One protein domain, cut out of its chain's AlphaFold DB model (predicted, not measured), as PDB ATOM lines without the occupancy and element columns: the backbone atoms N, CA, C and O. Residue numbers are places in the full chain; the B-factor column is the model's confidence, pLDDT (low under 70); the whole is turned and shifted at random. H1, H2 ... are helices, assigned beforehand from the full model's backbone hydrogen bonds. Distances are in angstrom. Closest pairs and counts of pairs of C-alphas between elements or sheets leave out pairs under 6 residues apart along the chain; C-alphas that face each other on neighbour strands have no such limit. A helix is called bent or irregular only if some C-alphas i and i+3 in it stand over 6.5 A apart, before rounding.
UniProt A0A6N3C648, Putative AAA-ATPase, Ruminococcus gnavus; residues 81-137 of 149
ATOM      1  N   ASN A  81      18.739 -22.800  25.602       60.88
ATOM      2  CA  ASN A  81      18.784 -23.825  24.551       60.88
ATOM      3  C   ASN A  81      19.181 -23.296  23.163       60.88
ATOM      4  O   ASN A  81      19.634 -24.074  22.321       60.88
ATOM      5  N   ASP A  82      19.051 -21.993  22.908       66.31
ATOM      6  CA  ASP A  82      19.500 -21.403  21.645       66.31
ATOM      7  C   ASP A  82      21.027 -21.448  21.509       66.31
ATOM      8  O   ASP A  82      21.535 -21.663  20.405       66.31
ATOM      9  N   ALA A  83      21.759 -21.361  22.627       65.31
ATOM     10  CA  ALA A  83      23.208 -21.515  22.643       65.31
ATOM     11  C   ALA A  83      23.641 -22.924  22.256       65.31
ATOM     12  O   ALA A  83      24.470 -23.089  21.363       65.31
ATOM     13  N   VAL A  84      23.005 -23.938  22.841       67.75
ATOM     14  CA  VAL A  84      23.274 -25.347  22.532       67.75
ATOM     15  C   VAL A  84      22.885 -25.683  21.091       67.75
ATOM     16  O   VAL A  84      23.654 -26.314  20.367       67.75
ATOM     17  N   LYS A  85      21.722 -25.218  20.613       72.06
ATOM     18  CA  LYS A  85      21.302 -25.428  19.216       72.06
ATOM     19  C   LYS A  85      22.282 -24.799  18.234       72.06
ATOM     20  O   LYS A  85      22.664 -25.442  17.256       72.06
ATOM     21  N   LYS A  86      22.699 -23.556  18.488       71.94
ATOM     22  CA  LYS A  86      23.645 -22.848  17.624       71.94
ATOM     23  C   LYS A  86      25.029 -23.483  17.673       71.94
ATOM     24  O   LYS A  86      25.653 -23.642  16.629       71.94
ATOM     25  N   PHE A  87      25.456 -23.934  18.850       73.75
ATOM     26  CA  PHE A  87      26.667 -24.721  19.015       73.75
ATOM     27  C   PHE A  87      26.639 -25.966  18.125       73.75
ATOM     28  O   PHE A  87      27.513 -26.119  17.276       73.75
ATOM     29  N   ILE A  88      25.594 -26.797  18.218       73.00
ATOM     30  CA  ILE A  88      25.447 -28.015  17.404       73.00
ATOM     31  C   ILE A  88      25.451 -27.688  15.901       73.00
ATOM     32  O   ILE A  88      26.127 -28.368  15.133       73.00
ATOM     33  N   GLN A  89      24.765 -26.622  15.475       76.62
ATOM     34  CA  GLN A  89      24.763 -26.180  14.073       76.62
ATOM     35  C   GLN A  89      26.153 -25.754  13.576       76.62
ATOM     36  O   GLN A  89      26.511 -26.030  12.434       76.62
ATOM     37  N   MET A  90      26.943 -25.089  14.420       72.81
ATOM     38  CA  MET A  90      28.300 -24.629  14.087       72.81
ATOM     39  C   MET A  90      29.358 -25.738  14.243       72.81
ATOM     40  O   MET A  90      30.490 -25.588  13.780       72.81
ATOM     41  N   SER A  91      28.985 -26.870  14.847       70.00
ATOM     42  CA  SER A  91      29.851 -28.017  15.151       70.00
ATOM     43  C   SER A  91      30.018 -29.005  13.995       70.00
ATOM     44  O   SER A  91      30.432 -30.141  14.216       70.00
ATOM     45  N   ASP A  92      29.713 -28.631  12.749       72.25
ATOM     46  CA  ASP A  92      29.734 -29.600  11.643       72.25
ATOM     47  C   ASP A  92      31.153 -30.044  11.223       72.25
ATOM     48  O   ASP A  92      31.336 -30.969  10.431       72.25
ATOM     49  N   ASN A  93      32.194 -29.442  11.806       80.31
ATOM     50  CA  ASN A  93      33.567 -29.867  11.577       80.31
ATOM     51  C   ASN A  93      33.953 -31.087  12.446       80.31
ATOM     52  O   ASN A  93      33.527 -31.260  13.588       80.31
ATOM     53  N   LEU A  94      34.821 -31.936  11.891       81.44
ATOM     54  CA  LEU A  94      35.228 -33.212  12.492       81.44
ATOM     55  C   LEU A  94      35.986 -33.055  13.823       81.44
ATOM     56  O   LEU A  94      35.975 -33.967  14.646       81.44
ATOM     57  N   LYS A  95      36.657 -31.915  14.032       85.00
ATOM     58  CA  LYS A  95      37.408 -31.624  15.259       85.00
ATOM     59  C   LYS A  95      36.447 -31.387  16.422       85.00
ATOM     60  O   LYS A  95      36.576 -32.033  17.454       85.00
ATOM     61  N   THR A  96      35.456 -30.526  16.228       84.75
ATOM     62  CA  THR A  96      34.470 -30.174  17.253       84.75
ATOM     63  C   THR A  96      33.605 -31.360  17.644       84.75
ATOM     64  O   THR A  96      33.370 -31.563  18.829       84.75
ATOM     65  N   LYS A  97      33.206 -32.205  16.685       83.25
ATOM     66  CA  LYS A  97      32.481 -33.450  16.997       83.25
ATOM     67  C   LYS A  97      33.261 -34.338  17.971       83.25
ATOM     68  O   LYS A  97      32.696 -34.775  18.964       83.25
ATOM     69  N   ARG A  98      34.568 -34.513  17.751       86.56
ATOM     70  CA  ARG A  98      35.432 -35.281  18.665       86.56
ATOM     71  C   ARG A  98      35.578 -34.630  20.038       86.56
ATOM     72  O   ARG A  98      35.623 -35.336  21.038       86.56
ATOM     73  N   GLU A  99      35.671 -33.303  20.095       89.44
ATOM     74  CA  GLU A  99      35.728 -32.564  21.364       89.44
ATOM     75  C   GLU A  99      34.443 -32.775  22.183       89.44
ATOM     76  O   GLU A  99      34.518 -33.047  23.378       89.44
ATOM     77  N   ILE A 100      33.275 -32.749  21.533       84.50
ATOM     78  CA  ILE A 100      31.980 -33.039  22.167       84.50
ATOM     79  C   ILE A 100      31.907 -34.497  22.627       84.50
ATOM     80  O   ILE A 100      31.549 -34.752  23.770       84.50
ATOM     81  N   GLU A 101      32.266 -35.455  21.770       85.50
ATOM     82  CA  GLU A 101      32.308 -36.880  22.129       85.50
ATOM     83  C   GLU A 101      33.226 -37.134  23.334       85.50
ATOM     84  O   GLU A 101      32.894 -37.934  24.204       85.50
ATOM     85  N   THR A 102      34.351 -36.415  23.413       86.88
ATOM     86  CA  THR A 102      35.284 -36.495  24.544       86.88
ATOM     87  C   THR A 102      34.627 -36.007  25.833       86.88
ATOM     88  O   THR A 102      34.700 -36.703  26.840       86.88
ATOM     89  N   LEU A 103      33.941 -34.858  25.797       85.31
ATOM     90  CA  LEU A 103      33.206 -34.330  26.952       85.31
ATOM     91  C   LEU A 103      32.067 -35.265  27.386       85.31
ATOM     92  O   LEU A 103      31.920 -35.545  28.572       85.31
ATOM     93  N   LEU A 104      31.297 -35.803  26.436       80.62
ATOM     94  CA  LEU A 104      30.211 -36.752  26.714       80.62
ATOM     95  C   LEU A 104      30.714 -38.073  27.316       80.62
ATOM     96  O   LEU A 104      29.984 -38.723  28.058       80.62
ATOM     97  N   ALA A 105      31.954 -38.466  27.019       82.50
ATOM     98  CA  ALA A 105      32.612 -39.621  27.624       82.50
ATOM     99  C   ALA A 105      33.225 -39.324  29.011       82.50
ATOM    100  O   ALA A 105      33.911 -40.184  29.563       82.50
ATOM    101  N   GLY A 106      33.009 -38.123  29.564       79.69
ATOM    102  CA  GLY A 106      33.579 -37.679  30.840       79.69
ATOM    103  C   GLY A 106      35.041 -37.229  30.753       79.69
ATOM    104  O   GLY A 106      35.702 -37.091  31.780       79.69
ATOM    105  N   GLY A 107      35.568 -37.036  29.543       84.12
ATOM    106  CA  GLY A 107      36.907 -36.504  29.309       84.12
ATOM    107  C   GLY A 107      36.970 -34.977  29.389       84.12
ATOM    108  O   GLY A 107      35.982 -34.294  29.644       84.12
ATOM    109  N   GLU A 108      38.154 -34.432  29.120       87.44
ATOM    110  CA  GLU A 108      38.442 -32.998  29.212       87.44
ATOM    111  C   GLU A 108      38.958 -32.451  27.876       87.44
ATOM    112  O   GLU A 108      39.600 -33.163  27.097       87.44
ATOM    113  N   ILE A 109      38.705 -31.165  27.617       90.06
ATOM    114  CA  ILE A 109      39.237 -30.440  26.457       90.06
ATOM    115  C   ILE A 109      39.878 -29.124  26.900       90.06
ATOM    116  O   ILE A 109      39.511 -28.555  27.924       90.06
ATOM    117  N   ILE A 110      40.812 -28.615  26.095       90.31
ATOM    118  CA  ILE A 110      41.455 -27.316  26.326       90.31
ATOM    119  C   ILE A 110      40.873 -26.303  25.341       90.31
ATOM    120  O   ILE A 110      40.906 -26.529  24.126       90.31
ATOM    121  N   LYS A 111      40.351 -25.192  25.869       87.81
ATOM    122  CA  LYS A 111      39.777 -24.079  25.105       87.81
ATOM    123  C   LYS A 111      40.231 -22.737  25.655       87.81
ATOM    124  O   LYS A 111      40.459 -22.599  26.855       87.81
ATOM    125  N   GLU A 112      40.344 -21.763  24.762       85.62
ATOM    126  CA  GLU A 112      40.525 -20.365  25.137       85.62
ATOM    127  C   GLU A 112      39.156 -19.779  25.500       85.62
ATOM    128  O   GLU A 112      38.175 -19.999  24.791       85.62
ATOM    129  N   ILE A 113      39.075 -19.082  26.637       83.44
ATOM    130  CA  ILE A 113      37.822 -18.525  27.151       83.44
ATOM    131  C   ILE A 113      37.906 -17.002  27.136       83.44
ATOM    132  O   ILE A 113      38.731 -16.407  27.830       83.44
ATOM    133  N   HIS A 114      37.000 -16.371  26.394       80.06
ATOM    134  CA  HIS A 114      36.857 -14.922  26.323       80.06
ATOM    135  C   HIS A 114      35.688 -14.471  27.207       80.06
ATOM    136  O   HIS A 114      34.525 -14.625  26.845       80.06
ATOM    137  N   GLN A 115      35.988 -13.907  28.379       69.00
ATOM    138  CA  GLN A 115      34.960 -13.481  29.344       69.00
ATOM    139  C   GLN A 115      34.327 -12.118  29.015       69.00
ATOM    140  O   GLN A 115      33.273 -11.780  29.548       69.00
ATOM    141  N   GLU A 116      34.948 -11.331  28.135       74.62
ATOM    142  CA  GLU A 116      34.520  -9.965  27.790       74.62
ATOM    143  C   GLU A 116      33.560  -9.912  26.584       74.62
ATOM    144  O   GLU A 116      33.375  -8.860  25.973       74.62
ATOM    145  N   LEU A 117      32.936 -11.037  26.219       72.19
ATOM    146  CA  LEU A 117      32.061 -11.118  25.049       72.19
ATOM    147  C   LEU A 117      30.768 -10.320  25.241       72.19
ATOM    148  O   LEU A 117      30.002 -10.541  26.181       72.19
ATOM    149  N   ILE A 118      30.462  -9.452  24.276       73.50
ATOM    150  CA  ILE A 118      29.151  -8.803  24.180       73.50
ATOM    151  C   ILE A 118      28.156  -9.689  23.416       73.50
ATOM    152  O   ILE A 118      28.525 -10.452  22.526       73.50
ATOM    153  N   TYR A 119      26.861  -9.563  23.730       60.81
ATOM    154  CA  TYR A 119      25.793 -10.428  23.196       60.81
ATOM    155  C   TYR A 119      25.803 -10.632  21.661       60.81
ATOM    156  O   TYR A 119      25.603 -11.761  21.210       60.81
ATOM    157  N   PRO A 120      26.084  -9.609  20.824       70.50
ATOM    158  CA  PRO A 120      26.167  -9.790  19.372       70.50
ATOM    159  C   PRO A 120      27.326 -10.684  18.903       70.50
ATOM    160  O   PRO A 120      27.268 -11.222  17.799       70.50
ATOM    161  N   GLU A 121      28.381 -10.822  19.708       72.38
ATOM    162  CA  GLU A 121      29.614 -11.543  19.372       72.38
ATOM    163  C   GLU A 121      29.575 -13.010  19.800       72.38
ATOM    164  O   GLU A 121      30.219 -13.849  19.170       72.38
ATOM    165  N   MET A 122      28.755 -13.343  20.800       71.56
ATOM    166  CA  MET A 122      28.663 -14.682  21.404       71.56
ATOM    167  C   MET A 122      28.423 -15.808  20.388       71.56
ATOM    168  O   MET A 122      28.880 -16.930  20.577       71.56
ATOM    169  N   TYR A 123      27.742 -15.507  19.282       71.19
ATOM    170  CA  TYR A 123      27.346 -16.488  18.272       71.19
ATOM    171  C   TYR A 123      28.088 -16.366  16.935       71.19
ATOM    172  O   TYR A 123      27.640 -16.936  15.936       71.19
ATOM    173  N   GLN A 124      29.161 -15.574  16.878       78.50
ATOM    174  CA  GLN A 124      29.891 -15.299  15.634       78.50
ATOM    175  C   GLN A 124      30.957 -16.351  15.314       78.50
ATOM    176  O   GLN A 124      31.280 -16.558  14.146       78.50
ATOM    177  N   SER A 125      31.489 -17.033  16.329       81.44
ATOM    178  CA  SER A 125      32.524 -18.054  16.176       81.44
ATOM    179  C   SER A 125      32.283 -19.216  17.135       81.44
ATOM    180  O   SER A 125      31.635 -19.055  18.167       81.44
ATOM    181  N   LEU A 126      32.829 -20.388  16.811       81.88
ATOM    182  CA  LEU A 126      32.741 -21.546  17.697       81.88
ATOM    183  C   LEU A 126      33.470 -21.307  19.034       81.88
ATOM    184  O   LEU A 126      32.985 -21.748  20.067       81.88
ATOM    185  N   GLU A 127      34.588 -20.577  19.026       83.81
ATOM    186  CA  GLU A 127      35.330 -20.213  20.247       83.81
ATOM    187  C   GLU A 127      34.496 -19.317  21.178       83.81
ATOM    188  O   GLU A 127      34.473 -19.507  22.396       83.81
ATOM    189  N   ASN A 128      33.708 -18.404  20.604       83.94
ATOM    190  CA  ASN A 128      32.791 -17.576  21.382       83.94
ATOM    191  C   ASN A 128      31.656 -18.415  21.975       83.94
ATOM    192  O   ASN A 128      31.235 -18.164  23.101       83.94
ATOM    193  N   VAL A 129      31.196 -19.445  21.260       81.06
ATOM    194  CA  VAL A 129      30.181 -20.361  21.786       81.06
ATOM    195  C   VAL A 129      30.754 -21.257  22.890       81.06
ATOM    196  O   VAL A 129      30.068 -21.480  23.880       81.06
ATOM    197  N   TRP A 130      32.012 -21.703  22.800       85.50
ATOM    198  CA  TRP A 130      32.688 -22.382  23.917       85.50
ATOM    199  C   TRP A 130      32.764 -21.491  25.162       85.50
ATOM    200  O   TRP A 130      32.435 -21.935  26.261       85.50
ATOM    201  N   SER A 131      33.115 -20.217  24.975       83.62
ATOM    202  CA  SER A 131      33.127 -19.219  26.051       83.62
ATOM    203  C   SER A 131      31.728 -18.998  26.636       83.62
ATOM    204  O   SER A 131      31.574 -18.945  27.853       83.62
ATOM    205  N   LEU A 132      30.694 -18.945  25.791       80.25
ATOM    206  CA  LEU A 132      29.301 -18.827  26.217       80.25
ATOM    207  C   LEU A 132      28.855 -20.037  27.043       80.25
ATOM    208  O   LEU A 132      28.284 -19.850  28.112       80.25
ATOM    209  N   LEU A 133      29.121 -21.261  26.573       79.62
ATOM    210  CA  LEU A 133      28.777 -22.497  27.281       79.62
ATOM    211  C   LEU A 133      29.454 -22.558  28.655       79.62
ATOM    212  O   LEU A 133      28.818 -22.949  29.627       79.62
ATOM    213  N   PHE A 134      30.701 -22.100  28.755       78.56
ATOM    214  CA  PHE A 134      31.388 -21.959  30.035       78.56
ATOM    215  C   PHE A 134      30.734 -20.902  30.941       78.56
ATOM    216  O   PHE A 134      30.367 -21.199  32.072       78.56
ATOM    217  N   MET A 135      30.508 -19.683  30.442       71.00
ATOM    218  CA  MET A 135      29.915 -18.590  31.231       71.00
ATOM    219  C   MET A 135      28.478 -18.866  31.687       71.00
ATOM    220  O   MET A 135      28.031 -18.298  32.677       71.00
ATOM    221  N   THR A 136      27.745 -19.701  30.951       68.69
ATOM    222  CA  THR A 136      26.358 -20.087  31.260       68.69
ATOM    223  C   THR A 136      26.262 -21.393  32.052       68.69
ATOM    224  O   THR A 136      25.156 -21.862  32.306       68.69
ATOM    225  N   GLY A 137      27.400 -21.972  32.458       66.50
ATOM    226  CA  GLY A 137      27.458 -23.146  33.331       66.50
ATOM    227  C   GLY A 137      27.283 -24.497  32.632       66.50
ATOM    228  O   GLY A 137      27.309 -25.519  33.301       66.50
TER     229      GLY A 137
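This is residues 81 to 137 of the 149 residues of the protein "Putative AAA-ATPase" of Ruminococcus gnavus (UniProt A0A6N3C648). Two short helices, H1 and H3, pack side by side and run opposite ways, while a third helix, H2, is set off from this pair towards one end of the domain. A long link, residues 105 to 125, loops from H2 along the length of the domain, passes H3, and folds back beyond it to enter H3. The 57 printed residues hold three named helices, in the order H1, H2, H3 along the chain, and no named strand; the class is all helix, with 31 residues in the helices. The whole is compact, with a radius of gyration of the C-alphas of 11.0 A, and its outline is elongated, with spans of 31 by 19 by 18 A.

H1 is residues 81 to 90, 14.2 A from first to last C-alpha, and begins at C-alpha 81 at (18.784, -23.825, 24.551). A tight link of 3 residues leads to H2, residues 94 to 104, the longest helix by residues, which measures 15.5 A from C-alpha 94 at (35.228, -33.212, 12.492) to C-alpha 104. After a long link of 21 residues comes H3, residues 126 to 135, 14.1 A long, which ends at C-alpha 135 at (29.915, -18.590, 31.231). No helix is bent or irregular.

H1 and H3 touch, with 7 pairs of C-alphas within 8 A. Their closest C-alphas are those of Phe 87 and Val 129, 6.2 A apart. Their lines stand at a shallow tilt of 26 degrees, and they run opposite ways, with centres 10.5 A apart. H2 touches no helix. H1 and H2 are near each other, with 5 pairs of C-alphas within 10 A but no pair within 8 A. H2 and H3 are apart. Residues 101 to 106, of which 101 to 104 belong to H2, stand free. In H1, H2 and H3 every O i to N i+4 pair is within hydrogen-bond range.

The two C-alphas farthest apart are those of Ala 105 and Pro 120, 31.6 A, and both residues belong to the long link between H2 and H3. The C-alphas of residues 105 to 125 lie 9 to 16 A from the mean of all C-alphas. The first and last printed C-alphas, those of Asn 81 and Gly 137, are 12.4 A apart. The printed part runs from residue 81 to 137 with no cut. Its mean pLDDT is 78.0; residues 81 to 84, 115, 119 and 136 to 137 are under 70, where the model's confidence is low.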